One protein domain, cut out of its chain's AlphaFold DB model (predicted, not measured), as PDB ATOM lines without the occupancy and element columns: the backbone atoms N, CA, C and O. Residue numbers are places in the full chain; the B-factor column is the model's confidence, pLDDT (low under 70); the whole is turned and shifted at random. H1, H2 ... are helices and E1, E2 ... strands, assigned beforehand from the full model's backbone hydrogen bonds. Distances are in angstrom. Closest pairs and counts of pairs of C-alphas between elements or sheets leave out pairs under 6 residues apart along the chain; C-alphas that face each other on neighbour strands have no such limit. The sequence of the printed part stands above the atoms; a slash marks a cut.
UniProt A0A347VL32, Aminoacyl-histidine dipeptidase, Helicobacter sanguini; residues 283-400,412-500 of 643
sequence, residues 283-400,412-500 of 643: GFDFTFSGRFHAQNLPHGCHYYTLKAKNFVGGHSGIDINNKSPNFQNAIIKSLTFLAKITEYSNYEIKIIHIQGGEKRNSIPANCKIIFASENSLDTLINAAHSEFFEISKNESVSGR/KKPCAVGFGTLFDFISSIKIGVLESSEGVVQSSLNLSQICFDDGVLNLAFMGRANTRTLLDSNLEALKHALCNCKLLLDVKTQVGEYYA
ATOM      1  N   GLY A 283      12.833  10.832  12.465       93.50
ATOM      2  CA  GLY A 283      14.025  10.011  12.304       93.50
ATOM      3  C   GLY A 283      14.784  10.258  11.014       93.50
ATOM      4  O   GLY A 283      14.215  10.714  10.022       93.50
ATOM      5  N   PHE A 284      16.080   9.945  11.046       94.81
ATOM      6  CA  PHE A 284      16.911   9.876   9.852       94.81
ATOM      7  C   PHE A 284      17.838   8.661   9.871       94.81
ATOM      8  O   PHE A 284      18.403   8.306  10.909       94.81
ATOM      9  N   ASP A 285      18.068   8.102   8.687       94.88
ATOM     10  CA  ASP A 285      19.138   7.149   8.426       94.88
ATOM     11  C   ASP A 285      20.402   7.882   7.979       94.88
ATOM     12  O   ASP A 285      20.361   8.781   7.132       94.88
ATOM     13  N   PHE A 286      21.553   7.446   8.479       96.62
ATOM     14  CA  PHE A 286      22.841   7.949   8.019       96.62
ATOM     15  C   PHE A 286      23.829   6.810   7.819       96.62
ATOM     16  O   PHE A 286      24.049   5.999   8.715       96.62
ATOM     17  N   THR A 287      24.468   6.764   6.655       97.38
ATOM     18  CA  THR A 287      25.542   5.811   6.369       97.38
ATOM     19  C   THR A 287      26.834   6.545   6.055       97.38
ATOM     20  O   THR A 287      26.839   7.624   5.459       97.38
ATOM     21  N   PHE A 288      27.934   5.949   6.491       97.00
ATOM     22  CA  PHE A 288      29.281   6.473   6.350       97.00
ATOM     23  C   PHE A 288      30.205   5.368   5.857       97.00
ATOM     24  O   PHE A 288      30.136   4.244   6.352       97.00
ATOM     25  N   SER A 289      31.097   5.708   4.934       96.62
ATOM     26  CA  SER A 289      32.224   4.881   4.521       96.62
ATOM     27  C   SER A 289      33.480   5.743   4.481       96.62
ATOM     28  O   SER A 289      33.448   6.856   3.961       96.62
ATOM     29  N   GLY A 290      34.586   5.249   5.020       94.94
ATOM     30  CA  GLY A 290      35.878   5.923   4.954       94.94
ATOM     31  C   GLY A 290      37.017   4.922   5.057       94.94
ATOM     32  O   GLY A 290      36.866   3.854   5.646       94.94
ATOM     33  N   ARG A 291      38.171   5.250   4.479       93.12
ATOM     34  CA  ARG A 291      39.345   4.374   4.443       93.12
ATOM     35  C   ARG A 291      40.451   4.908   5.345       93.12
ATOM     36  O   ARG A 291      40.970   5.992   5.112       93.12
ATOM     37  N   PHE A 292      40.869   4.130   6.334       91.31
ATOM     38  CA  PHE A 292      42.094   4.409   7.077       91.31
ATOM     39  C   PHE A 292      43.326   4.063   6.240       91.31
ATOM     40  O   PHE A 292      43.303   3.148   5.411       91.31
ATOM     41  N   HIS A 293      44.441   4.744   6.513       86.69
ATOM     42  CA  HIS A 293      45.748   4.303   6.034       86.69
ATOM     43  C   HIS A 293      46.196   3.059   6.814       86.69
ATOM     44  O   HIS A 293      46.924   3.142   7.803       86.69
ATOM     45  N   ALA A 294      45.694   1.902   6.398       81.19
ATOM     46  CA  ALA A 294      45.965   0.639   7.056       81.19
ATOM     47  C   ALA A 294      47.336   0.082   6.634       81.19
ATOM     48  O   ALA A 294      47.714   0.118   5.462       81.19
ATOM     49  N   GLN A 295      48.088  -0.431   7.604       83.56
ATOM     50  CA  GLN A 295      49.456  -0.912   7.413       83.56
ATOM     51  C   GLN A 295      49.516  -2.434   7.488       83.56
ATOM     52  O   GLN A 295      48.699  -3.070   8.154       83.56
ATOM     53  N   ASN A 296      50.518  -3.022   6.835       81.56
ATOM     54  CA  ASN A 296      50.798  -4.447   6.987       81.56
ATOM     55  C   ASN A 296      51.139  -4.769   8.444       81.56
ATOM     56  O   ASN A 296      51.895  -4.038   9.090       81.56
ATOM     57  N   LEU A 297      50.637  -5.900   8.935       79.00
ATOM     58  CA  LEU A 297      51.016  -6.382  10.257       79.00
ATOM     59  C   LEU A 297      52.501  -6.799  10.310       79.00
ATOM     60  O   LEU A 297      53.006  -7.406   9.356       79.00
ATOM     61  N   PRO A 298      53.199  -6.504  11.422       73.69
ATOM     62  CA  PRO A 298      54.521  -7.050  11.717       73.69
ATOM     63  C   PRO A 298      54.522  -8.585  11.753       73.69
ATOM     64  O   PRO A 298      53.498  -9.227  11.992       73.69
ATOM     65  N   HIS A 299      55.689  -9.193  11.536       74.62
ATOM     66  CA  HIS A 299      55.842 -10.637  11.729       74.62
ATOM     67  C   HIS A 299      55.836 -10.973  13.226       74.62
ATOM     68  O   HIS A 299      56.351 -10.205  14.032       74.62
ATOM     69  N   GLY A 300      55.298 -12.141  13.589       76.56
ATOM     70  CA  GLY A 300      55.329 -12.639  14.969       76.56
ATOM     71  C   GLY A 300      54.223 -12.117  15.893       76.56
ATOM     72  O   GLY A 300      54.271 -12.402  17.083       76.56
ATOM     73  N   CYS A 301      53.220 -11.397  15.378       84.12
ATOM     74  CA  CYS A 301      52.083 -10.962  16.191       84.12
ATOM     75  C   CYS A 301      51.251 -12.137  16.737       84.12
ATOM     76  O   CYS A 301      51.074 -13.171  16.089       84.12
ATOM     77  N   HIS A 302      50.661 -11.914  17.907       86.56
ATOM     78  CA  HIS A 302      49.598 -12.719  18.489       86.56
ATOM     79  C   HIS A 302      48.234 -12.195  18.044       86.56
ATOM     80  O   HIS A 302      48.032 -10.986  17.946       86.56
ATOM     81  N   TYR A 303      47.288 -13.104  17.814       88.06
ATOM     82  CA  TYR A 303      45.972 -12.784  17.270       88.06
ATOM     83  C   TYR A 303      44.868 -13.172  18.236       88.06
ATOM     84  O   TYR A 303      44.901 -14.250  18.829       88.06
ATOM     85  N   TYR A 304      43.853 -12.320  18.329       91.44
ATOM     86  CA  TYR A 304      42.763 -12.473  19.278       91.44
ATOM     87  C   TYR A 304      41.420 -12.126  18.642       91.44
ATOM     88  O   TYR A 304      41.334 -11.289  17.739       91.44
ATOM     89  N   THR A 305      40.367 -12.776  19.129       93.81
ATOM     90  CA  THR A 305      38.979 -12.493  18.764       93.81
ATOM     91  C   THR A 305      38.204 -12.115  20.019       93.81
ATOM     92  O   THR A 305      38.074 -12.945  20.917       93.81
ATOM     93  N   LEU A 306      37.649 -10.904  20.050       95.38
ATOM     94  CA  LEU A 306      36.658 -10.458  21.031       95.38
ATOM     95  C   LEU A 306      35.251 -10.669  20.457       95.38
ATOM     96  O   LEU A 306      34.969 -10.225  19.343       95.38
ATOM     97  N   LYS A 307      34.364 -11.314  21.218       96.50
ATOM     98  CA  LYS A 307      32.936 -11.461  20.903       96.50
ATOM     99  C   LYS A 307      32.087 -10.881  22.033       96.50
ATOM    100  O   LYS A 307      32.298 -11.217  23.198       96.50
ATOM    101  N   ALA A 308      31.107 -10.057  21.677       96.50
ATOM    102  CA  ALA A 308      30.044  -9.645  22.584       96.50
ATOM    103  C   ALA A 308      29.035 -10.790  22.791       96.50
ATOM    104  O   ALA A 308      28.674 -11.486  21.839       96.50
ATOM    105  N   LYS A 309      28.577 -10.971  24.029       94.12
ATOM    106  CA  LYS A 309      27.593 -11.972  24.465       94.12
ATOM    107  C   LYS A 309      26.577 -11.329  25.402       94.12
ATOM    108  O   LYS A 309      26.845 -10.280  25.971       94.12
ATOM    109  N   ASN A 310      25.426 -11.977  25.583       92.19
ATOM    110  CA  ASN A 310      24.402 -11.624  26.579       92.19
ATOM    111  C   ASN A 310      23.772 -10.222  26.460       92.19
ATOM    112  O   ASN A 310      22.934  -9.862  27.287       92.19
ATOM    113  N   PHE A 311      24.094  -9.448  25.421       93.31
ATOM    114  CA  PHE A 311      23.292  -8.291  25.040       93.31
ATOM    115  C   PHE A 311      22.004  -8.773  24.374       93.31
ATOM    116  O   PHE A 311      22.024  -9.682  23.545       93.31
ATOM    117  N   VAL A 312      20.882  -8.163  24.739       91.00
ATOM    118  CA  VAL A 312      19.558  -8.514  24.203       91.00
ATOM    119  C   VAL A 312      19.171  -7.653  23.002       91.00
ATOM    120  O   VAL A 312      18.267  -8.017  22.256       91.00
ATOM    121  N   GLY A 313      19.873  -6.536  22.790       90.19
ATOM    122  CA  GLY A 313      19.492  -5.522  21.810       90.19
ATOM    123  C   GLY A 313      18.261  -4.744  22.271       90.19
ATOM    124  O   GLY A 313      18.051  -4.564  23.467       90.19
ATOM    125  N   GLY A 314      17.462  -4.257  21.326       88.50
ATOM    126  CA  GLY A 314      16.230  -3.520  21.614       88.50
ATOM    127  C   GLY A 314      15.851  -2.571  20.485       88.50
ATOM    128  O   GLY A 314      16.603  -2.411  19.519       88.50
ATOM    129  N   HIS A 315      14.699  -1.922  20.596       89.69
ATOM    130  CA  HIS A 315      14.296  -0.880  19.661       89.69
ATOM    131  C   HIS A 315      15.093   0.410  19.935       89.69
ATOM    132  O   HIS A 315      15.053   0.963  21.030       89.69
ATOM    133  N   SER A 316      15.788   0.937  18.922       91.25
ATOM    134  CA  SER A 316      16.679   2.121  19.022       91.25
ATOM    135  C   SER A 316      16.001   3.442  19.428       91.25
ATOM    136  O   SER A 316      16.678   4.449  19.628       91.25
ATOM    137  N   GLY A 317      14.671   3.449  19.506       90.88
ATOM    138  CA  GLY A 317      13.841   4.517  20.058       90.88
ATOM    139  C   GLY A 317      13.416   4.223  21.499       90.88
ATOM    140  O   GLY A 317      14.074   4.660  22.435       90.88
ATOM    141  N   ILE A 318      12.352   3.426  21.662       88.38
ATOM    142  CA  ILE A 318      11.793   2.978  22.953       88.38
ATOM    143  C   ILE A 318      12.844   2.525  23.984       88.38
ATOM    144  O   ILE A 318      12.815   2.985  25.123       88.38
ATOM    145  N   ASP A 319      13.800   1.673  23.599       92.38
ATOM    146  CA  ASP A 319      14.759   1.077  24.539       92.38
ATOM    147  C   ASP A 319      16.057   1.885  24.691       92.38
ATOM    148  O   ASP A 319      16.929   1.510  25.473       92.38
ATOM    149  N   ILE A 320      16.223   3.009  23.983       94.25
ATOM    150  CA  ILE A 320      17.514   3.724  23.926       94.25
ATOM    151  C   ILE A 320      17.966   4.283  25.278       94.25
ATOM    152  O   ILE A 320      19.158   4.475  25.518       94.25
ATOM    153  N   ASN A 321      17.010   4.551  26.170       93.88
ATOM    154  CA  ASN A 321      17.272   5.029  27.523       93.88
ATOM    155  C   ASN A 321      17.299   3.896  28.562       93.88
ATOM    156  O   ASN A 321      17.485   4.167  29.750       93.88
ATOM    157  N   ASN A 322      17.127   2.637  28.145       92.25
ATOM    158  CA  ASN A 322      17.140   1.496  29.047       92.25
ATOM    159  C   ASN A 322      18.522   1.362  29.707       92.25
ATOM    160  O   ASN A 322      19.561   1.255  29.049       92.25
ATOM    161  N   LYS A 323      18.540   1.422  31.041       90.06
ATOM    162  CA  LYS A 323      19.774   1.420  31.840       90.06
ATOM    163  C   LYS A 323      20.281   0.016  32.159       90.06
ATOM    164  O   LYS A 323      21.382  -0.106  32.693       90.06
ATOM    165  N   SER A 324      19.526  -1.028  31.821       91.75
ATOM    166  CA  SER A 324      19.957  -2.408  32.022       91.75
ATOM    167  C   SER A 324      21.223  -2.707  31.204       91.75
ATOM    168  O   SER A 324      21.278  -2.365  30.018       91.75
ATOM    169  N   PRO A 325      22.249  -3.351  31.793       89.56
ATOM    170  CA  PRO A 325      23.525  -3.593  31.116       89.56
ATOM    171  C   PRO A 325      23.408  -4.355  29.787       89.56
ATOM    172  O   PRO A 325      24.130  -4.053  28.840       89.56
ATOM    173  N   ASN A 326      22.457  -5.286  29.684       89.50
ATOM    174  CA  ASN A 326      22.208  -6.093  28.488       89.50
ATOM    175  C   ASN A 326      21.496  -5.340  27.345       89.50
ATOM    176  O   ASN A 326      21.531  -5.814  26.213       89.50
ATOM    177  N   PHE A 327      20.886  -4.179  27.605       92.06
ATOM    178  CA  PHE A 327      20.289  -3.309  26.577       92.06
ATOM    179  C   PHE A 327      21.284  -2.296  25.996       92.06
ATOM    180  O   PHE A 327      20.957  -1.532  25.092       92.06
ATOM    181  N   GLN A 328      22.510  -2.250  26.519       93.94
ATOM    182  CA  GLN A 328      23.527  -1.330  26.033       93.94
ATOM    183  C   GLN A 328      23.990  -1.712  24.618       93.94
ATOM    184  O   GLN A 328      23.997  -2.879  24.242       93.94
ATOM    185  N   ASN A 329      24.443  -0.723  23.846       96.62
ATOM    186  CA  ASN A 329      24.936  -0.943  22.488       96.62
ATOM    187  C   ASN A 329      26.223  -1.798  22.496       96.62
ATOM    188  O   ASN A 329      27.285  -1.332  22.928       96.62
ATOM    189  N   ALA A 330      26.134  -3.038  21.998       97.38
ATOM    190  CA  ALA A 330      27.227  -4.010  22.032       97.38
ATOM    191  C   ALA A 330      28.476  -3.549  21.263       97.38
ATOM    192  O   ALA A 330      29.592  -3.893  21.657       97.38
ATOM    193  N   ILE A 331      28.322  -2.741  20.204       98.19
ATOM    194  CA  ILE A 331      29.451  -2.182  19.443       98.19
ATOM    195  C   ILE A 331      30.266  -1.259  20.347       98.19
ATOM    196  O   ILE A 331      31.462  -1.476  20.545       98.19
ATOM    197  N   ILE A 332      29.601  -0.268  20.946       97.44
ATOM    198  CA  ILE A 332      30.253   0.724  21.806       97.44
ATOM    199  C   ILE A 332      30.877   0.054  23.023       97.44
ATOM    200  O   ILE A 332      32.036   0.309  23.338       97.44
ATOM    201  N   LYS A 333      30.154  -0.866  23.671       97.12
ATOM    202  CA  LYS A 333      30.687  -1.565  24.843       97.12
ATOM    203  C   LYS A 333      31.872  -2.472  24.500       97.12
ATOM    204  O   LYS A 333      32.795  -2.531  25.306       97.12
ATOM    205  N   SER A 334      31.901  -3.100  23.321       97.31
ATOM    206  CA  SER A 334      33.062  -3.889  22.867       97.31
ATOM    207  C   SER A 334      34.303  -3.019  22.677       97.31
ATOM    208  O   SER A 334      35.383  -3.379  23.138       97.31
ATOM    209  N   LEU A 335      34.144  -1.850  22.048       96.88
ATOM    210  CA  LEU A 335      35.234  -0.893  21.859       96.88
ATOM    211  C   LEU A 335      35.745  -0.359  23.206       96.88
ATOM    212  O   LEU A 335      36.942  -0.396  23.468       96.88
ATOM    213  N   THR A 336      34.853   0.059  24.109       95.19
ATOM    214  CA  THR A 336      35.249   0.527  25.448       95.19
ATOM    215  C   THR A 336      35.908  -0.575  26.283       95.19
ATOM    216  O   THR A 336      36.834  -0.299  27.042       95.19
ATOM    217  N   PHE A 337      35.447  -1.824  26.172       94.69
ATOM    218  CA  PHE A 337      36.065  -2.957  26.862       94.69
ATOM    219  C   PHE A 337      37.498  -3.192  26.377       94.69
ATOM    220  O   PHE A 337      38.407  -3.339  27.192       94.69
ATOM    221  N   LEU A 338      37.715  -3.142  25.061       93.38
ATOM    222  CA  LEU A 338      39.039  -3.293  24.473       93.38
ATOM    223  C   LEU A 338      39.984  -2.140  24.861       93.38
ATOM    224  O   LEU A 338      41.145  -2.395  25.173       93.38
ATOM    225  N   ALA A 339      39.473  -0.907  24.955       92.75
ATOM    226  CA  ALA A 339      40.241   0.249  25.425       92.75
ATOM    227  C   ALA A 339      40.774   0.090  26.853       92.75
ATOM    228  O   ALA A 339      41.935   0.399  27.116       92.75
ATOM    229  N   LYS A 340      39.972  -0.484  27.757       89.19
ATOM    230  CA  LYS A 340      40.429  -0.794  29.119       89.19
ATOM    231  C   LYS A 340      41.589  -1.788  29.111       89.19
ATOM    232  O   LYS A 340      42.560  -1.596  29.830       89.19
ATOM    233  N   ILE A 341      41.519  -2.831  28.279       85.81
ATOM    234  CA  ILE A 341      42.601  -3.822  28.163       85.81
ATOM    235  C   ILE A 341      43.891  -3.155  27.675       85.81
ATOM    236  O   ILE A 341      44.959  -3.407  28.236       85.81
ATOM    237  N   THR A 342      43.802  -2.276  26.672       83.94
ATOM    238  CA  THR A 342      44.979  -1.552  26.173       83.94
ATOM    239  C   THR A 342      45.568  -0.615  27.223       83.94
ATOM    240  O   THR A 342      46.783  -0.616  27.398       83.94
ATOM    241  N   GLU A 343      44.728   0.092  27.985       84.06
ATOM    242  CA  GLU A 343      45.151   1.007  29.054       84.06
ATOM    243  C   GLU A 343      45.899   0.277  30.181       84.06
ATOM    244  O   GLU A 343      46.965   0.721  30.598       84.06
ATOM    245  N   TYR A 344      45.413  -0.889  30.624       75.62
ATOM    246  CA  TYR A 344      46.107  -1.689  31.646       75.62
ATOM    247  C   TYR A 344      47.447  -2.260  31.171       75.62
ATOM    248  O   TYR A 344      48.329  -2.528  31.986       75.62
ATOM    249  N   SER A 345      47.584  -2.499  29.867       73.00
ATOM    250  CA  SER A 345      48.734  -3.204  29.296       73.00
ATOM    251  C   SER A 345      49.854  -2.289  28.803       73.00
ATOM    252  O   SER A 345      50.991  -2.740  28.690       73.00
ATOM    253  N   ASN A 346      49.541  -1.029  28.475       77.12
ATOM    254  CA  ASN A 346      50.382  -0.140  27.660       77.12
ATOM    255  C   ASN A 346      50.811  -0.741  26.305       77.12
ATOM    256  O   ASN A 346      51.747  -0.246  25.675       77.12
ATOM    257  N   TYR A 347      50.153  -1.806  25.837       82.75
ATOM    258  CA  TYR A 347      50.448  -2.428  24.554       82.75
ATOM    259  C   TYR A 347      49.571  -1.845  23.455       82.75
ATOM    260  O   TYR A 347      48.350  -1.737  23.582       82.75
ATOM    261  N   GLU A 348      50.208  -1.516  22.336       85.06
ATOM    262  CA  GLU A 348      49.497  -1.151  21.124       85.06
ATOM    263  C   GLU A 348      48.883  -2.406  20.494       85.06
ATOM    264  O   GLU A 348      49.568  -3.400  20.239       85.06
ATOM    265  N   ILE A 349      47.584  -2.345  20.217       91.88
ATOM    266  CA  ILE A 349      46.889  -3.377  19.453       91.88
ATOM    267  C   ILE A 349      46.445  -2.819  18.103       91.88
ATOM    268  O   ILE A 349      46.103  -1.639  17.963       91.88
ATOM    269  N   LYS A 350      46.412  -3.697  17.105       91.88
ATOM    270  CA  LYS A 350      46.052  -3.379  15.724       91.88
ATOM    271  C   LYS A 350      44.759  -4.095  15.358       91.88
ATOM    272  O   LYS A 350      44.667  -5.315  15.482       91.88
ATOM    273  N   ILE A 351      43.757  -3.344  14.917       93.88
ATOM    274  CA  ILE A 351      42.464  -3.877  14.488       93.88
ATOM    275  C   ILE A 351      42.572  -4.374  13.054       93.88
ATOM    276  O   ILE A 351      42.976  -3.629  12.163       93.88
ATOM    277  N   ILE A 352      42.180  -5.630  12.854       91.06
ATOM    278  CA  ILE A 352      42.139  -6.297  11.551       91.06
ATOM    279  C   ILE A 352      40.721  -6.244  10.996       91.06
ATOM    280  O   ILE A 352      40.523  -5.917   9.833       91.06
ATOM    281  N   HIS A 353      39.736  -6.569  11.834       92.75
ATOM    282  CA  HIS A 353      38.348  -6.682  11.410       92.75
ATOM    283  C   HIS A 353      37.387  -6.329  12.542       92.75
ATOM    284  O   HIS A 353      37.627  -6.684  13.700       92.75
ATOM    285  N   ILE A 354      36.279  -5.678  12.196       95.88
ATOM    286  CA  ILE A 354      35.135  -5.467  13.088       95.88
ATOM    287  C   ILE A 354      33.864  -5.799  12.314       95.88
ATOM    288  O   ILE A 354      33.696  -5.335  11.193       95.88
ATOM    289  N   GLN A 355      32.945  -6.529  12.936       97.06
ATOM    290  CA  GLN A 355      31.582  -6.704  12.446       97.06
ATOM    291  C   GLN A 355      30.617  -6.644  13.627       97.06
ATOM    292  O   GLN A 355      30.762  -7.413  14.576       97.06
ATOM    293  N   GLY A 356      29.618  -5.768  13.579       96.31
ATOM    294  CA  GLY A 356      28.602  -5.688  14.627       96.31
ATOM    295  C   GLY A 356      27.317  -5.020  14.164       96.31
ATOM    296  O   GLY A 356      27.345  -4.138  13.306       96.31
ATOM    297  N   GLY A 357      26.201  -5.437  14.761       93.31
ATOM    298  CA  GLY A 357      24.864  -4.979  14.400       93.31
ATOM    299  C   GLY A 357      24.269  -5.695  13.185       93.31
ATOM    300  O   GLY A 357      24.976  -6.282  12.366       93.31
ATOM    301  N   GLU A 358      22.940  -5.634  13.070       85.69
ATOM    302  CA  GLU A 358      22.165  -6.372  12.054       85.69
ATOM    303  C   GLU A 358      21.120  -5.495  11.360       85.69
ATOM    304  O   GLU A 358      21.058  -5.470  10.133       85.69
ATOM    305  N   LYS A 359      20.319  -4.754  12.134       84.81
ATOM    306  CA  LYS A 359      19.223  -3.909  11.639       84.81
ATOM    307  C   LYS A 359      19.442  -2.447  12.015       84.81
ATOM    308  O   LYS A 359      19.971  -2.152  13.084       84.81
ATOM    309  N   ARG A 360      18.980  -1.524  11.164       83.88
ATOM    310  CA  ARG A 360      19.150  -0.071  11.364       83.88
ATOM    311  C   ARG A 360      18.373   0.479  12.556       83.88
ATOM    312  O   ARG A 360      18.890   1.320  13.282       83.88
ATOM    313  N   ASN A 361      17.164  -0.013  12.797       84.56
ATOM    314  CA  ASN A 361      16.298   0.445  13.884       84.56
ATOM    315  C   ASN A 361      16.530  -0.300  15.213       84.56
ATOM    316  O   ASN A 361      15.795  -0.052  16.174       84.56
ATOM    317  N   SER A 362      17.552  -1.154  15.313       90.69
ATOM    318  CA  SER A 362      17.844  -1.939  16.516       90.69
ATOM    319  C   SER A 362      19.117  -1.484  17.223       90.69
ATOM    320  O   SER A 362      20.122  -1.148  16.596       90.69
ATOM    321  N   ILE A 363      19.093  -1.526  18.552       96.06
ATOM    322  CA  ILE A 363      20.304  -1.454  19.365       96.06
ATOM    323  C   ILE A 363      21.093  -2.754  19.120       96.06
ATOM    324  O   ILE A 363      20.528  -3.839  19.290       96.06
ATOM    325  N   PRO A 364      22.370  -2.687  18.707       96.12
ATOM    326  CA  PRO A 364      23.180  -3.868  18.427       96.12
ATOM    327  C   PRO A 364      23.320  -4.783  19.644       96.12
ATOM    328  O   PRO A 364      23.779  -4.348  20.701       96.12
ATOM    329  N   ALA A 365      22.997  -6.063  19.454       95.19
ATOM    330  CA  ALA A 365      23.202  -7.133  20.433       95.19
ATOM    331  C   ALA A 365      24.515  -7.909  20.215       95.19
ATOM    332  O   ALA A 365      24.940  -8.691  21.061       95.19
ATOM    333  N   ASN A 366      25.170  -7.717  19.069       94.62
ATOM    334  CA  ASN A 366      26.381  -8.440  18.710       94.62
ATOM    335  C   ASN A 366      27.478  -7.499  18.212       94.62
ATOM    336  O   ASN A 366      27.235  -6.413  17.682       94.62
ATOM    337  N   CYS A 367      28.712  -7.936  18.426       97.50
ATOM    338  CA  CYS A 367      29.913  -7.337  17.876       97.50
ATOM    339  C   CYS A 367      31.037  -8.370  17.957       97.50
ATOM    340  O   CYS A 367      31.167  -9.092  18.951       97.50
ATOM    341  N   LYS A 368      31.843  -8.447  16.906       97.00
ATOM    342  CA  LYS A 368      33.036  -9.274  16.811       97.00
ATOM    343  C   LYS A 368      34.193  -8.395  16.362       97.00
ATOM    344  O   LYS A 368      34.085  -7.722  15.341       97.00
ATOM    345  N   ILE A 369      35.296  -8.439  17.099       96.06
ATOM    346  CA  ILE A 369      36.527  -7.707  16.785       96.06
ATOM    347  C   ILE A 369      37.672  -8.708  16.678       96.06
ATOM    348  O   ILE A 369      37.878  -9.514  17.584       96.06
ATOM    349  N   ILE A 370      38.424  -8.647  15.583       93.06
ATOM    350  CA  ILE A 370      39.663  -9.403  15.388       93.06
ATOM    351  C   ILE A 370      40.813  -8.411  15.429       93.06
ATOM    352  O   ILE A 370      40.832  -7.432  14.677       93.06
ATOM    353  N   PHE A 371      41.769  -8.667  16.311       92.50
ATOM    354  CA  PHE A 371      42.888  -7.770  16.548       92.50
ATOM    355  C   PHE A 371      44.185  -8.542  16.770       92.50
ATOM    356  O   PHE A 371      44.184  -9.737  17.074       92.50
ATOM    357  N   ALA A 372      45.296  -7.839  16.586       90.38
ATOM    358  CA  ALA A 372      46.640  -8.351  16.767       90.38
ATOM    359  C   ALA A 372      47.427  -7.501  17.766       90.38
ATOM    360  O   ALA A 372      47.189  -6.301  17.899       90.38
ATOM    361  N   SER A 373      48.388  -8.131  18.432       90.25
ATOM    362  CA  SER A 373      49.344  -7.495  19.337       90.25
ATOM    363  C   SER A 373      50.720  -8.121  19.134       90.25
ATOM    364  O   SER A 373      50.827  -9.329  18.930       90.25
ATOM    365  N   GLU A 374      51.785  -7.325  19.194       89.00
ATOM    366  CA  GLU A 374      53.160  -7.851  19.210       89.00
ATOM    367  C   GLU A 374      53.485  -8.541  20.543       89.00
ATOM    368  O   GLU A 374      54.265  -9.486  20.579       89.00
ATOM    369  N   ASN A 375      52.829  -8.118  21.626       89.81
ATOM    370  CA  ASN A 375      52.966  -8.713  22.951       89.81
ATOM    371  C   ASN A 375      51.826  -9.699  23.226       89.81
ATOM    372  O   ASN A 375      50.673  -9.445  22.861       89.81
ATOM    373  N   SER A 376      52.129 -10.808  23.903       89.06
ATOM    374  CA  SER A 376      51.099 -11.749  24.351       89.06
ATOM    375  C   SER A 376      50.177 -11.089  25.377       89.06
ATOM    376  O   SER A 376      50.636 -10.526  26.370       89.06
ATOM    377  N   LEU A 377      48.869 -11.193  25.150       89.31
ATOM    378  CA  LEU A 377      47.818 -10.673  26.027       89.31
ATOM    379  C   LEU A 377      47.180 -11.761  26.900       89.31
ATOM    380  O   LEU A 377      46.213 -11.485  27.602       89.31
ATOM    381  N   ASP A 378      47.696 -12.992  26.870       87.94
ATOM    382  CA  ASP A 378      47.036 -14.165  27.458       87.94
ATOM    383  C   ASP A 378      46.737 -13.983  28.957       87.94
ATOM    384  O   ASP A 378      45.623 -14.249  29.404       87.94
ATOM    385  N   THR A 379      47.691 -13.459  29.732       86.69
ATOM    386  CA  THR A 379      47.505 -13.195  31.170       86.69
ATOM    387  C   THR A 379      46.420 -12.150  31.429       86.69
ATOM    388  O   THR A 379      45.604 -12.319  32.333       86.69
ATOM    389  N   LEU A 380      46.384 -11.082  30.626       85.00
ATOM    390  CA  LEU A 380      45.395 -10.007  30.752       85.00
ATOM    391  C   LEU A 380      44.001 -10.497  30.379       85.00
ATOM    392  O   LEU A 380      43.040 -10.217  31.085       85.00
ATOM    393  N   ILE A 381      43.901 -11.264  29.294       85.38
ATOM    394  CA  ILE A 381      42.646 -11.852  28.824       85.38
ATOM    395  C   ILE A 381      42.088 -12.827  29.858       85.38
ATOM    396  O   ILE A 381      40.905 -12.757  30.177       85.38
ATOM    397  N   ASN A 382      42.942 -13.682  30.428       84.56
ATOM    398  CA  ASN A 382      42.536 -14.613  31.479       84.56
ATOM    399  C   ASN A 382      42.058 -13.887  32.745       84.56
ATOM    400  O   ASN A 382      41.183 -14.394  33.434       84.56
ATOM    401  N   ALA A 383      42.596 -12.702  33.045       84.75
ATOM    402  CA  ALA A 383      42.140 -11.880  34.164       84.75
ATOM    403  C   ALA A 383      40.878 -11.051  33.841       84.75
ATOM    404  O   ALA A 383      40.129 -10.690  34.749       84.75
ATOM    405  N   ALA A 384      40.617 -10.753  32.565       81.88
ATOM    406  CA  ALA A 384      39.521  -9.902  32.096       81.88
ATOM    407  C   ALA A 384      38.187 -10.661  31.965       81.88
ATOM    408  O   ALA A 384      37.520 -10.608  30.928       81.88
ATOM    409  N   HIS A 385      37.778 -11.367  33.021       80.00
ATOM    410  CA  HIS A 385      36.489 -12.054  33.053       80.00
ATOM    411  C   HIS A 385      35.323 -11.069  32.882       80.00
ATOM    412  O   HIS A 385      35.235 -10.049  33.567       80.00
ATOM    413  N   SER A 386      34.398 -11.397  31.981       88.19
ATOM    414  CA  SER A 386      33.191 -10.615  31.735       88.19
ATOM    415  C   SER A 386      32.025 -11.529  31.383       88.19
ATOM    416  O   SER A 386      32.177 -12.482  30.626       88.19
ATOM    417  N   GLU A 387      30.837 -11.209  31.891       92.94
ATOM    418  CA  GLU A 387      29.602 -11.863  31.454       92.94
ATOM    419  C   GLU A 387      29.177 -11.425  30.038       92.94
ATOM    420  O   GLU A 387      28.429 -12.136  29.375       92.94
ATOM    421  N   PHE A 388      29.663 -10.274  29.559       94.88
ATOM    422  CA  PHE A 388      29.273  -9.676  28.278       94.88
ATOM    423  C   PHE A 388      30.307  -9.868  27.168       94.88
ATOM    424  O   PHE A 388      30.008  -9.615  26.001       94.88
ATOM    425  N   PHE A 389      31.523 -10.297  27.505       95.81
ATOM    426  CA  PHE A 389      32.633 -10.372  26.561       95.81
ATOM    427  C   PHE A 389      33.419 -11.662  26.712       95.81
ATOM    428  O   PHE A 389      33.771 -12.074  27.812       95.81
ATOM    429  N   GLU A 390      33.747 -12.263  25.578       94.00
ATOM    430  CA  GLU A 390      34.667 -13.390  25.486       94.00
ATOM    431  C   GLU A 390      35.828 -13.007  24.577       94.00
ATOM    432  O   GLU A 390      35.605 -12.574  23.442       94.00
ATOM    433  N   ILE A 391      37.058 -13.205  25.053       92.69
ATOM    434  CA  ILE A 391      38.256 -13.104  24.222       92.69
ATOM    435  C   ILE A 391      38.893 -14.485  24.099       92.69
ATOM    436  O   ILE A 391      39.076 -15.191  25.086       92.69
ATOM    437  N   SER A 392      39.248 -14.852  22.872       89.69
ATOM    438  CA  SER A 392      39.953 -16.094  22.546       89.69
ATOM    439  C   SER A 392      41.213 -15.793  21.739       89.69
ATOM    440  O   SER A 392      41.221 -14.880  20.910       89.69
ATOM    441  N   LYS A 393      42.285 -16.548  21.996       86.19
ATOM    442  CA  LYS A 393      43.518 -16.509  21.201       86.19
ATOM    443  C   LYS A 393      43.337 -17.352  19.942       86.19
ATOM    444  O   LYS A 393      42.829 -18.466  20.020       86.19
ATOM    445  N   ASN A 394      43.784 -16.840  18.801       79.50
ATOM    446  CA  ASN A 394      43.789 -17.570  17.539       79.50
ATOM    447  C   ASN A 394      45.204 -18.121  17.277       79.50
ATOM    448  O   ASN A 394      46.178 -17.369  17.327       79.50
ATOM    449  N   GLU A 395      45.326 -19.419  16.981       61.31
ATOM    450  CA  GLU A 395      46.616 -20.085  16.698       61.31
ATOM    451  C   GLU A 395      47.267 -19.591  15.392       61.31
ATOM    452  O   GLU A 395      48.484 -19.611  15.233       61.31
ATOM    453  N   SER A 396      46.447 -19.112  14.458       55.88
ATOM    454  CA  SER A 396      46.835 -18.438  13.220       55.88
ATOM    455  C   SER A 396      45.641 -17.621  12.708       55.88
ATOM    456  O   SER A 396      44.500 -17.903  13.073       55.88
ATOM    457  N   VAL A 397      45.865 -16.626  11.839       50.88
ATOM    458  CA  VAL A 397      44.761 -15.962  11.097       50.88
ATOM    459  C   VAL A 397      44.330 -16.790   9.875       50.88
ATOM    460  O   VAL A 397      43.417 -16.413   9.145       50.88
ATOM    461  N   SER A 398      44.919 -17.969   9.655       40.56
ATOM    462  CA  SER A 398      44.429 -18.919   8.658       40.56
ATOM    463  C   SER A 398      43.257 -19.730   9.212       40.56
ATOM    464  O   SER A 398      43.448 -20.754   9.857       40.56
ATOM    465  N   GLY A 399      42.050 -19.241   8.924       38.97
ATOM    466  CA  GLY A 399      40.817 -20.007   8.723       38.97
ATOM    467  C   GLY A 399      40.500 -21.151   9.690       38.97
ATOM    468  O   GLY A 399      41.000 -22.262   9.529       38.97
ATOM    469  N   ARG A 400      39.514 -20.915  10.562       38.38
ATOM    470  CA  ARG A 400      38.331 -21.776  10.783       38.38
ATOM    471  C   ARG A 400      37.464 -21.141  11.876       38.38
ATOM    472  O   ARG A 400      37.759 -21.287  13.047       38.38
ATOM    473  N   LYS A 412      47.035 -11.522  -0.086       50.31
ATOM    474  CA  LYS A 412      47.285 -10.155   0.407       50.31
ATOM    475  C   LYS A 412      47.562 -10.168   1.914       50.31
ATOM    476  O   LYS A 412      46.816 -10.773   2.676       50.31
ATOM    477  N   LYS A 413      48.635  -9.503   2.361       56.97
ATOM    478  CA  LYS A 413      48.894  -9.293   3.797       56.97
ATOM    479  C   LYS A 413      47.729  -8.483   4.396       56.97
ATOM    480  O   LYS A 413      47.352  -7.490   3.778       56.97
ATOM    481  N   PRO A 414      47.161  -8.874   5.553       61.41
ATOM    482  CA  PRO A 414      46.064  -8.133   6.164       61.41
ATOM    483  C   PRO A 414      46.542  -6.740   6.578       61.41
ATOM    484  O   PRO A 414      47.548  -6.591   7.281       61.41
ATOM    485  N   CYS A 415      45.811  -5.729   6.125       68.88
ATOM    486  CA  CYS A 415      46.016  -4.344   6.504       68.88
ATOM    487  C   CYS A 415      45.267  -4.061   7.815       68.88
ATOM    488  O   CYS A 415      44.095  -4.405   7.947       68.88
ATOM    489  N   ALA A 416      45.936  -3.436   8.781       84.06
ATOM    490  CA  ALA A 416      45.379  -3.138  10.096       84.06
ATOM    491  C   ALA A 416      45.517  -1.652  10.452       84.06
ATOM    492  O   ALA A 416      46.399  -0.957   9.940       84.06
ATOM    493  N   VAL A 417      44.659  -1.175  11.352       91.19
ATOM    494  CA  VAL A 417      44.720   0.184  11.915       91.19
ATOM    495  C   VAL A 417      45.007   0.116  13.413       91.19
ATOM    496  O   VAL A 417      44.528  -0.791  14.094       91.19
ATOM    497  N   GLY A 418      45.788   1.060  13.938       92.25
ATOM    498  CA  GLY A 418      45.982   1.185  15.382       92.25
ATOM    499  C   GLY A 418      44.637   1.383  16.083       92.25
ATOM    500  O   GLY A 418      43.823   2.208  15.659       92.25
ATOM    501  N   PHE A 419      44.379   0.615  17.143       93.88
ATOM    502  CA  PHE A 419      43.093   0.670  17.835       93.88
ATOM    503  C   PHE A 419      42.806   2.050  18.427       93.88
ATOM    504  O   PHE A 419      41.679   2.506  18.294       93.88
ATOM    505  N   GLY A 420      43.808   2.737  18.990       91.69
ATOM    506  CA  GLY A 420      43.641   4.097  19.520       91.69
ATOM    507  C   GLY A 420      43.078   5.060  18.474       91.69
ATOM    508  O   GLY A 420      42.066   5.701  18.710       91.69
ATOM    509  N   THR A 421      43.631   5.057  17.257       90.69
ATOM    510  CA  THR A 421      43.132   5.880  16.143       90.69
ATOM    511  C   THR A 421      41.667   5.600  15.796       90.69
ATOM    512  O   THR A 421      40.879   6.532  15.629       90.69
ATOM    513  N   LEU A 422      41.290   4.324  15.678       92.50
ATOM    514  CA  LEU A 422      39.910   3.938  15.379       92.50
ATOM    515  C   LEU A 422      38.972   4.269  16.550       92.50
ATOM    516  O   LEU A 422      37.862   4.758  16.337       92.50
ATOM    517  N   PHE A 423      39.420   4.013  17.778       93.75
ATOM    518  CA  PHE A 423      38.667   4.245  19.002       93.75
ATOM    519  C   PHE A 423      38.414   5.731  19.239       93.75
ATOM    520  O   PHE A 423      37.276   6.094  19.523       93.75
ATOM    521  N   ASP A 424      39.421   6.585  19.064       91.31
ATOM    522  CA  ASP A 424      39.303   8.037  19.213       91.31
ATOM    523  C   ASP A 424      38.333   8.616  18.183       91.31
ATOM    524  O   ASP A 424      37.478   9.438  18.521       91.31
ATOM    525  N   PHE A 425      38.400   8.138  16.935       92.62
ATOM    526  CA  PHE A 425      37.456   8.541  15.896       92.62
ATOM    527  C   PHE A 425      36.014   8.189  16.277       92.62
ATOM    528  O   PHE A 425      35.154   9.069  16.278       92.62
ATOM    529  N   ILE A 426      35.740   6.935  16.649       93.62
ATOM    530  CA  ILE A 426      34.378   6.509  17.000       93.62
ATOM    531  C   ILE A 426      33.906   7.194  18.289       93.62
ATOM    532  O   ILE A 426      32.760   7.630  18.364       93.62
ATOM    533  N   SER A 427      34.784   7.340  19.283       91.62
ATOM    534  CA  SER A 427      34.457   7.952  20.580       91.62
ATOM    535  C   SER A 427      34.217   9.459  20.499       91.62
ATOM    536  O   SER A 427      33.587  10.023  21.392       91.62
ATOM    537  N   SER A 428      34.669  10.121  19.427       91.19
ATOM    538  CA  SER A 428      34.331  11.523  19.147       91.19
ATOM    539  C   SER A 428      32.854  11.721  18.767       91.19
ATOM    540  O   SER A 428      32.328  12.833  18.854       91.19
ATOM    541  N   ILE A 429      32.161  10.645  18.380       94.00
ATOM    542  CA  ILE A 429      30.757  10.661  17.979       94.00
ATOM    543  C   ILE A 429      29.898  10.399  19.218       94.00
ATOM    544  O   ILE A 429      30.014   9.367  19.878       94.00
ATOM    545  N   LYS A 430      28.984  11.322  19.526       93.94
ATOM    546  CA  LYS A 430      28.015  11.129  20.611       93.94
ATOM    547  C   LYS A 430      26.974  10.087  20.196       93.94
ATOM    548  O   LYS A 430      26.265  10.294  19.219       93.94
ATOM    549  N   ILE A 431      26.875   8.986  20.938       95.62
ATOM    550  CA  ILE A 431      25.978   7.854  20.652       95.62
ATOM    551  C   ILE A 431      25.160   7.526  21.908       95.62
ATOM    552  O   ILE A 431      25.671   7.575  23.026       95.62
ATOM    553  N   GLY A 432      23.892   7.166  21.719       95.62
ATOM    554  CA  GLY A 432      22.897   6.939  22.761       95.62
ATOM    555  C   GLY A 432      21.928   8.115  22.878       95.62
ATOM    556  O   GLY A 432      21.575   8.746  21.884       95.62
ATOM    557  N   VAL A 433      21.481   8.398  24.099       96.88
ATOM    558  CA  VAL A 433      20.662   9.578  24.409       96.88
ATOM    559  C   VAL A 433      21.525  10.836  24.289       96.88
ATOM    560  O   VAL A 433      22.560  10.934  24.947       96.88
ATOM    561  N   LEU A 434      21.101  11.779  23.449       96.38
ATOM    562  CA  LEU A 434      21.788  13.055  23.235       96.38
ATOM    563  C   LEU A 434      21.192  14.161  24.108       96.38
ATOM    564  O   LEU A 434      21.932  14.969  24.663       96.38
ATOM    565  N   GLU A 435      19.867  14.157  24.258       95.00
ATOM    566  CA  GLU A 435      19.132  15.123  25.067       95.00
ATOM    567  C   GLU A 435      17.912  14.470  25.728       95.00
ATOM    568  O   GLU A 435      17.216  13.649  25.122       95.00
ATOM    569  N   SER A 436      17.645  14.863  26.971       91.31
ATOM    570  CA  SER A 436      16.455  14.491  27.735       91.31
ATOM    571  C   SER A 436      15.886  15.721  28.431       91.31
ATOM    572  O   SER A 436      16.642  16.559  28.915       91.31
ATOM    573  N   SER A 437      14.563  15.781  28.544       84.50
ATOM    574  CA  SER A 437      13.841  16.788  29.324       84.50
ATOM    575  C   SER A 437      12.767  16.089  30.148       84.50
ATOM    576  O   SER A 437      12.088  15.208  29.629       84.50
ATOM    577  N   GLU A 438      12.656  16.427  31.436       79.31
ATOM    578  CA  GLU A 438      11.645  15.867  32.357       79.31
ATOM    579  C   GLU A 438      11.593  14.320  32.374       79.31
ATOM    580  O   GLU A 438      10.544  13.703  32.529       79.31
ATOM    581  N   GLY A 439      12.745  13.662  32.193       77.00
ATOM    582  CA  GLY A 439      12.846  12.197  32.144       77.00
ATOM    583  C   GLY A 439      12.455  11.559  30.803       77.00
ATOM    584  O   GLY A 439      12.654  10.356  30.628       77.00
ATOM    585  N   VAL A 440      11.981  12.348  29.836       83.88
ATOM    586  CA  VAL A 440      11.657  11.919  28.470       83.88
ATOM    587  C   VAL A 440      12.850  12.179  27.549       83.88
ATOM    588  O   VAL A 440      13.488  13.233  27.606       83.88
ATOM    589  N   VAL A 441      13.183  11.211  26.693       91.75
ATOM    590  CA  VAL A 441      14.218  11.388  25.663       91.75
ATOM    591  C   VAL A 441      13.706  12.374  24.619       91.75
ATOM    592  O   VAL A 441      12.630  12.178  24.070       91.75
ATOM    593  N   GLN A 442      14.481  13.425  24.361       93.56
ATOM    594  CA  GLN A 442      14.168  14.443  23.356       93.56
ATOM    595  C   GLN A 442      14.906  14.181  22.050       93.56
ATOM    596  O   GLN A 442      14.374  14.432  20.970       93.56
ATOM    597  N   SER A 443      16.132  13.655  22.136       96.62
ATOM    598  CA  SER A 443      16.860  13.188  20.965       96.62
ATOM    599  C   SER A 443      17.884  12.096  21.280       96.62
ATOM    600  O   SER A 443      18.414  12.000  22.391       96.62
ATOM    601  N   SER A 444      18.150  11.238  20.296       97.50
ATOM    602  CA  SER A 444      19.113  10.142  20.393       97.50
ATOM    603  C   SER A 444      19.782   9.840  19.051       97.50
ATOM    604  O   SER A 444      19.267  10.176  17.982       97.50
ATOM    605  N   LEU A 445      20.932   9.169  19.114       97.88
ATOM    606  CA  LEU A 445      21.635   8.632  17.954       97.88
ATOM    607  C   LEU A 445      22.114   7.214  18.251       97.88
ATOM    608  O   LEU A 445      22.919   7.003  19.151       97.88
ATOM    609  N   ASN A 446      21.653   6.232  17.488       97.69
ATOM    610  CA  ASN A 446      22.107   4.851  17.613       97.69
ATOM    611  C   ASN A 446      23.126   4.531  16.518       97.69
ATOM    612  O   ASN A 446      22.818   4.698  15.341       97.69
ATOM    613  N   LEU A 447      24.309   4.031  16.890       98.19
ATOM    614  CA  LEU A 447      25.195   3.346  15.947       98.19
ATOM    615  C   LEU A 447      24.681   1.920  15.778       98.19
ATOM    616  O   LEU A 447      24.888   1.071  16.646       98.19
ATOM    617  N   SER A 448      23.974   1.689  14.683       97.00
ATOM    618  CA  SER A 448      23.226   0.459  14.443       97.00
ATOM    619  C   SER A 448      24.085  -0.635  13.826       97.00
ATOM    620  O   SER A 448      23.820  -1.813  14.052       97.00
ATOM    621  N   GLN A 449      25.096  -0.270  13.033       98.06
ATOM    622  CA  GLN A 449      25.998  -1.231  12.398       98.06
ATOM    623  C   GLN A 449      27.409  -0.667  12.264       98.06
ATOM    624  O   GLN A 449      27.596   0.523  12.001       98.06
ATOM    625  N   ILE A 450      28.394  -1.553  12.391       98.12
ATOM    626  CA  ILE A 450      29.804  -1.292  12.111       98.12
ATOM    627  C   ILE A 450      30.379  -2.443  11.290       98.12
ATOM    628  O   ILE A 450      30.141  -3.616  11.584       98.12
ATOM    629  N   CYS A 451      31.172  -2.104  10.283       96.50
ATOM    630  CA  CYS A 451      32.003  -3.054   9.563       96.50
ATOM    631  C   CYS A 451      33.366  -2.414   9.300       96.50
ATOM    632  O   CYS A 451      33.428  -1.309   8.768       96.50
ATOM    633  N   PHE A 452      34.447  -3.087   9.674       93.69
ATOM    634  CA  PHE A 452      35.804  -2.700   9.311       93.69
ATOM    635  C   PHE A 452      36.488  -3.877   8.624       93.69
ATOM    636  O   PHE A 452      36.605  -4.942   9.230       93.69
ATOM    637  N   ASP A 453      36.925  -3.690   7.382       87.38
ATOM    638  CA  ASP A 453      37.657  -4.699   6.611       87.38
ATOM    639  C   ASP A 453      38.546  -4.041   5.544       87.38
ATOM    640  O   ASP A 453      38.176  -3.022   4.962       87.38
ATOM    641  N   ASP A 454      39.739  -4.598   5.311       83.00
ATOM    642  CA  ASP A 454      40.758  -4.090   4.368       83.00
ATOM    643  C   ASP A 454      40.969  -2.555   4.432       83.00
ATOM    644  O   ASP A 454      41.017  -1.841   3.421       83.00
ATOM    645  N   GLY A 455      41.034  -2.021   5.659       87.31
ATOM    646  CA  GLY A 455      41.205  -0.592   5.936       87.31
ATOM    647  C   GLY A 455      39.961   0.278   5.725       87.31
ATOM    648  O   GLY A 455      40.029   1.476   5.986       87.31
ATOM    649  N   VAL A 456      38.835  -0.276   5.276       92.50
ATOM    650  CA  VAL A 456      37.574   0.448   5.068       92.50
ATOM    651  C   VAL A 456      36.685   0.304   6.295       92.50
ATOM    652  O   VAL A 456      36.358  -0.807   6.696       92.50
ATOM    653  N   LEU A 457      36.261   1.431   6.864       95.50
ATOM    654  CA  LEU A 457      35.269   1.519   7.928       95.50
ATOM    655  C   LEU A 457      33.920   1.938   7.340       95.50
ATOM    656  O   LEU A 457      33.803   3.019   6.768       95.50
ATOM    657  N   ASN A 458      32.899   1.114   7.546       97.19
ATOM    658  CA  ASN A 458      31.507   1.423   7.254       97.19
ATOM    659  C   ASN A 458      30.715   1.526   8.559       97.19
ATOM    660  O   ASN A 458      30.816   0.649   9.420       97.19
ATOM    661  N   LEU A 459      29.911   2.578   8.688       97.94
ATOM    662  CA  LEU A 459      29.031   2.817   9.831       97.94
ATOM    663  C   LEU A 459      27.613   3.097   9.335       97.94
ATOM    664  O   LEU A 459      27.430   3.785   8.328       97.94
ATOM    665  N   ALA A 460      26.615   2.611  10.066       98.06
ATOM    666  CA  ALA A 460      25.218   2.977   9.858       98.06
ATOM    667  C   ALA A 460      24.603   3.470  11.168       98.06
ATOM    668  O   ALA A 460      24.768   2.835  12.212       98.06
ATOM    669  N   PHE A 461      23.873   4.577  11.095       97.75
ATOM    670  CA  PHE A 461      23.242   5.231  12.228       97.75
ATOM    671  C   PHE A 461      21.748   5.440  12.000       97.75
ATOM    672  O   PHE A 461      21.323   5.693  10.873       97.75
ATOM    673  N   MET A 462      20.996   5.417  13.101       96.81
ATOM    674  CA  MET A 462      19.610   5.878  13.175       96.81
ATOM    675  C   MET A 462      19.520   7.019  14.190       96.81
ATOM    676  O   MET A 462      19.759   6.814  15.385       96.81
ATOM    677  N   GLY A 463      19.211   8.223  13.714       96.75
ATOM    678  CA  GLY A 463      18.968   9.401  14.546       96.75
ATOM    679  C   GLY A 463      17.480   9.589  14.813       96.75
ATOM    680  O   GLY A 463      16.664   9.317  13.935       96.75
ATOM    681  N   ARG A 464      17.117  10.049  16.015       96.44
ATOM    682  CA  ARG A 464      15.727  10.341  16.403       96.44
ATOM    683  C   ARG A 464      15.642  11.623  17.213       96.44
ATOM    684  O   ARG A 464      16.513  11.876  18.047       96.44
ATOM    685  N   ALA A 465      14.588  12.406  17.012       95.75
ATOM    686  CA  ALA A 465      14.303  13.568  17.846       95.75
ATOM    687  C   ALA A 465      12.828  13.974  17.793       95.75
ATOM    688  O   ALA A 465      12.185  13.818  16.756       95.75
ATOM    689  N   ASN A 466      12.323  14.544  18.888       92.38
ATOM    690  CA  ASN A 466      10.921  14.959  19.027       92.38
ATOM    691  C   ASN A 466      10.610  16.305  18.365       92.38
ATOM    692  O   ASN A 466       9.444  16.663  18.247       92.38
ATOM    693  N   THR A 467      11.627  17.053  17.926       91.44
ATOM    694  CA  THR A 467      11.452  18.309  17.185       91.44
ATOM    695  C   THR A 467      12.317  18.332  15.936       91.44
ATOM    696  O   THR A 467      13.404  17.746  15.892       91.44
ATOM    697  N   ARG A 468      11.833  19.020  14.902       92.06
ATOM    698  CA  ARG A 468      12.511  19.180  13.616       92.06
ATOM    699  C   ARG A 468      13.869  19.844  13.804       92.06
ATOM    700  O   ARG A 468      14.859  19.382  13.245       92.06
ATOM    701  N   THR A 469      13.921  20.873  14.648       94.56
ATOM    702  CA  THR A 469      15.149  21.605  14.976       94.56
ATOM    703  C   THR A 469      16.216  20.686  15.563       94.56
ATOM    704  O   THR A 469      17.363  20.724  15.116       94.56
ATOM    705  N   LEU A 470      15.857  19.835  16.532       95.38
ATOM    706  CA  LEU A 470      16.793  18.872  17.120       95.38
ATOM    707  C   LEU A 470      17.214  17.804  16.109       95.38
ATOM    708  O   LEU A 470      18.392  17.462  16.037       95.38
ATOM    709  N   LEU A 471      16.271  17.300  15.309       95.69
ATOM    710  CA  LEU A 471      16.544  16.271  14.307       95.69
ATOM    711  C   LEU A 471      17.563  16.756  13.267       95.69
ATOM    712  O   LEU A 471      18.562  16.080  13.018       95.69
ATOM    713  N   ASP A 472      17.340  17.951  12.717       95.88
ATOM    714  CA  ASP A 472      18.227  18.573  11.734       95.88
ATOM    715  C   ASP A 472      19.588  18.930  12.353       95.88
ATOM    716  O   ASP A 472      20.630  18.645  11.762       95.88
ATOM    717  N   SER A 473      19.604  19.467  13.579       96.56
ATOM    718  CA  SER A 473      20.852  19.791  14.289       96.56
ATOM    719  C   SER A 473      21.706  18.549  14.552       96.56
ATOM    720  O   SER A 473      22.923  18.583  14.375       96.56
ATOM    721  N   ASN A 474      21.080  17.432  14.932       96.44
ATOM    722  CA  ASN A 474      21.771  16.165  15.161       96.44
ATOM    723  C   ASN A 474      22.352  15.583  13.870       96.44
ATOM    724  O   ASN A 474      23.475  15.073  13.881       96.44
ATOM    725  N   LEU A 475      21.617  15.677  12.758       96.75
ATOM    726  CA  LEU A 475      22.100  15.244  11.448       96.75
ATOM    727  C   LEU A 475      23.332  16.051  11.013       96.75
ATOM    728  O   LEU A 475      24.331  15.469  10.587       96.75
ATOM    729  N   GLU A 476      23.293  17.375  11.154       95.75
ATOM    730  CA  GLU A 476      24.428  18.237  10.808       95.75
ATOM    731  C   GLU A 476      25.625  18.030  11.748       95.75
ATOM    732  O   GLU A 476      26.764  17.938  11.285       95.75
ATOM    733  N   ALA A 477      25.390  17.853  13.053       94.69
ATOM    734  CA  ALA A 477      26.446  17.523  14.008       94.69
ATOM    735  C   ALA A 477      27.132  16.188  13.669       94.69
ATOM    736  O   ALA A 477      28.362  16.098  13.718       94.69
ATOM    737  N   LEU A 478      26.360  15.170  13.271       96.00
ATOM    738  CA  LEU A 478      26.893  13.879  12.839       96.00
ATOM    739  C   LEU A 478      27.724  14.005  11.557       96.00
ATOM    740  O   LEU A 478      28.844  13.493  11.499       96.00
ATOM    741  N   LYS A 479      27.216  14.727  10.546       94.38
ATOM    742  CA  LYS A 479      27.966  15.014   9.313       94.38
ATOM    743  C   LYS A 479      29.294  15.692   9.625       94.38
ATOM    744  O   LYS A 479      30.325  15.264   9.112       94.38
ATOM    745  N   HIS A 480      29.279  16.709  10.485       91.44
ATOM    746  CA  HIS A 480      30.475  17.446  10.872       91.44
ATOM    747  C   HIS A 480      31.491  16.559  11.606       91.44
ATOM    748  O   HIS A 480      32.681  16.608  11.294       91.44
ATOM    749  N   ALA A 481      31.038  15.721  12.548       90.06
ATOM    750  CA  ALA A 481      31.907  14.796  13.279       90.06
ATOM    751  C   ALA A 481      32.592  13.780  12.347       90.06
ATOM    752  O   ALA A 481      33.778  13.495  12.500       90.06
ATOM    753  N   LEU A 482      31.867  13.275  11.348       91.06
ATOM    754  CA  LEU A 482      32.362  12.242  10.440       91.06
ATOM    755  C   LEU A 482      33.209  12.791   9.281       91.06
ATOM    756  O   LEU A 482      34.213  12.182   8.918       91.06
ATOM    757  N   CYS A 483      32.835  13.933   8.695       85.31
ATOM    758  CA  CYS A 483      33.485  14.453   7.484       85.31
ATOM    759  C   CYS A 483      34.795  15.203   7.762       85.31
ATOM    760  O   CYS A 483      35.633  15.314   6.872       85.31
ATOM    761  N   ASN A 484      35.004  15.698   8.984       81.12
ATOM    762  CA  ASN A 484      36.193  16.489   9.322       81.12
ATOM    763  C   ASN A 484      37.389  15.651   9.803       81.12
ATOM    764  O   ASN A 484      38.424  16.200  10.190       81.12
ATOM    765  N   CYS A 485      37.279  14.321   9.773       80.44
ATOM    766  CA  CYS A 485      38.352  13.431  10.189       80.44
ATOM    767  C   CYS A 485      39.447  13.331   9.116       80.44
ATOM    768  O   CYS A 485      39.323  12.597   8.139       80.44
ATOM    769  N   LYS A 486      40.572  14.024   9.336       84.75
ATOM    770  CA  LYS A 486      41.749  14.004   8.442       84.75
ATOM    771  C   LYS A 486      42.461  12.644   8.359       84.75
ATOM    772  O   LYS A 486      43.377  12.493   7.558       84.75
ATOM    773  N   LEU A 487      42.082  11.681   9.202       84.62
ATOM    774  CA  LEU A 487      42.678  10.340   9.251       84.62
ATOM    775  C   LEU A 487      42.086   9.392   8.196       84.62
ATOM    776  O   LEU A 487      42.629   8.307   7.983       84.62
ATOM    777  N   LEU A 488      40.977   9.786   7.561       88.44
ATOM    778  CA  LEU A 488      40.235   8.970   6.609       88.44
ATOM    779  C   LEU A 488      40.367   9.516   5.184       88.44
ATOM    780  O   LEU A 488      40.262  10.715   4.935       88.44
ATOM    781  N   LEU A 489      40.579   8.599   4.249       89.81
ATOM    782  CA  LEU A 489      40.548   8.793   2.803       89.81
ATOM    783  C   LEU A 489      39.200   8.311   2.250       89.81
ATOM    784  O   LEU A 489      38.471   7.587   2.930       89.81
ATOM    785  N   ASP A 490      38.881   8.683   1.009       91.56
ATOM    786  CA  ASP A 490      37.705   8.196   0.268       91.56
ATOM    787  C   ASP A 490      36.376   8.301   1.042       91.56
ATOM    788  O   ASP A 490      35.508   7.432   0.925       91.56
ATOM    789  N   VAL A 491      36.225   9.354   1.852       93.75
ATOM    790  CA  VAL A 491      35.050   9.545   2.707       93.75
ATOM    791  C   VAL A 491      33.793   9.706   1.854       93.75
ATOM    792  O   VAL A 491      33.708  10.580   0.991       93.75
ATOM    793  N   LYS A 492      32.793   8.871   2.131       94.81
ATOM    794  CA  LYS A 492      31.463   8.906   1.529       94.81
ATOM    795  C   LYS A 492      30.417   8.908   2.628       94.81
ATOM    796  O   LYS A 492      30.490   8.127   3.574       94.81
ATOM    797  N   THR A 493      29.418   9.761   2.471       95.31
ATOM    798  CA  THR A 493      28.268   9.829   3.366       95.31
ATOM    799  C   THR A 493      26.987   9.810   2.559       95.31
ATOM    800  O   THR A 493      26.928  10.332   1.445       95.31
ATOM    801  N   GLN A 494      25.956   9.190   3.117       95.75
ATOM    802  CA  GLN A 494      24.632   9.174   2.517       95.75
ATOM    803  C   GLN A 494      23.586   9.267   3.620       95.75
ATOM    804  O   GLN A 494      23.555   8.444   4.537       95.75
ATOM    805  N   VAL A 495      22.720  10.270   3.494       95.12
ATOM    806  CA  VAL A 495      21.476  10.355   4.261       95.12
ATOM    807  C   VAL A 495      20.463   9.448   3.570       95.12
ATOM    808  O   VAL A 495      20.278   9.545   2.355       95.12
ATOM    809  N   GLY A 496      19.896   8.516   4.326       88.69
ATOM    810  CA  GLY A 496      18.868   7.598   3.851       88.69
ATOM    811  C   GLY A 496      17.477   8.190   4.041       88.69
ATOM    812  O   GLY A 496      17.224   9.339   3.679       88.69
ATOM    813  N   GLU A 497      16.574   7.397   4.615       86.69
ATOM    814  CA  GLU A 497      15.243   7.874   4.968       86.69
ATOM    815  C   GLU A 497      15.299   9.059   5.932       86.69
ATOM    816  O   GLU A 497      16.151   9.125   6.816       86.69
ATOM    817  N   TYR A 498      14.359   9.984   5.756       91.31
ATOM    818  CA  TYR A 498      14.134  11.114   6.642       91.31
ATOM    819  C   TYR A 498      12.626  11.290   6.806       91.31
ATOM    820  O   TYR A 498      11.909  11.412   5.810       91.31
ATOM    821  N   TYR A 499      12.145  11.386   8.040       88.12
ATOM    822  CA  TYR A 499      10.760  11.754   8.320       88.12
ATOM    823  C   TYR A 499      10.670  12.719   9.502       88.12
ATOM    824  O   TYR A 499      11.428  12.638  10.472       88.12
ATOM    825  N   ALA A 500       9.760  13.685   9.381       87.62
ATOM    826  CA  ALA A 500       9.587  14.737  10.372       87.62
ATOM    827  C   ALA A 500       8.916  14.198  11.651       87.62
ATOM    828  O   ALA A 500       8.094  13.285  11.558       87.62
TER     829      ALA A 500
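AT A GLANCE: This is residues 283 to 400 and 412 to 500 of the 643 residues of the protein "Aminoacyl-histidine dipeptidase" of Helicobacter sanguini (UniProt A0A347VL32). One large, twisted sheet of ten strands makes a long curved wall, with helices H1, H3 and H4 over one face; it curls round H1 and H3, and the short H2 only grazes it. The longest strand, E8, joins two parts of the wall: E9, E1 and E10 with H4 over them, and E3, E4, E2 and E5 with H1 over them. The printed part has 207 residues with four named helices and ten named strands, in the order E1 E2 H1 E3 E4 H2 E5 E6 H3 E7 E8 E9 H4 E10; the class is mixed, helices and strands. The sheet is branched and its neighbours are antiparallel. The whole is compact, with a radius of gyration of the C-alphas of 17.5 A and spans of 54 by 37 by 30 A.

IN THESE COORDINATES: E8 is residues 440 to 453, 37.8 A from first to last C-alpha, and bends by 52 degrees at residue 443. The other strands are E1, residues 283 to 292, from C-alpha 283 at (14.025, 10.011, 12.304); E2, 302 to 308; E3, 349 to 356; E4, 367 to 373; E5, 389 to 394; E6, 415 to 418; E7, 432 to 437; E9, 456 to 465; and E10, 488 to 499, to C-alpha 499 at (10.760, 11.754, 8.320). The helices are H1, 330 to 345, 22.7 A; H2, 378 to 383; H3, 419 to 427; and H4, 468 to 483, 22.4 A.

HOW THE PARTS SIT: E7, E8 and E9 form a meander, each strand the antiparallel neighbour of the one before, with hairpins E7 and E8 (N 434 and O 443, 2.9 A) and E8 and E9 (N 446 and O 462, 2.9 A). E1 has E9 on one side (N 286 and O 461, 3.0 A) and E10 on the other side (N 287 and O 494, 2.9 A). E3 and E7 lie on one side of E8 and E9 on the other side; N 452 and O 354 are 2.8 A apart. E3 forms a hairpin with E4 (N 350 and O 372, 2.8 A) and neighbours the edge strand E6 (N 351 and O 417, 2.8 A). E2 neighbours E4 (N 304 and O 371, 2.9 A) and E5 (N 305 and O 392, 2.9 A). H1, H3 and H4 are on the same face. H1 and H3 only just touch, with 3 pairs of C-alphas within 8 A, the closest Leu 335 and Phe 423 at 6.8 A. In H1, H2, H3 and H4 every O i to N i+4 pair is within hydrogen-bond range.

THE WHOLE: The C-alphas farthest apart, those of His 299 and Glu 438, are 55.5 A apart. Residues 401 to 411 are not printed, with 18.0 A between C-alphas 400 and 412. The link from E2 to H1 is long, 21 residues. Residues 395 to 400 and 412 to 415 are under pLDDT 70.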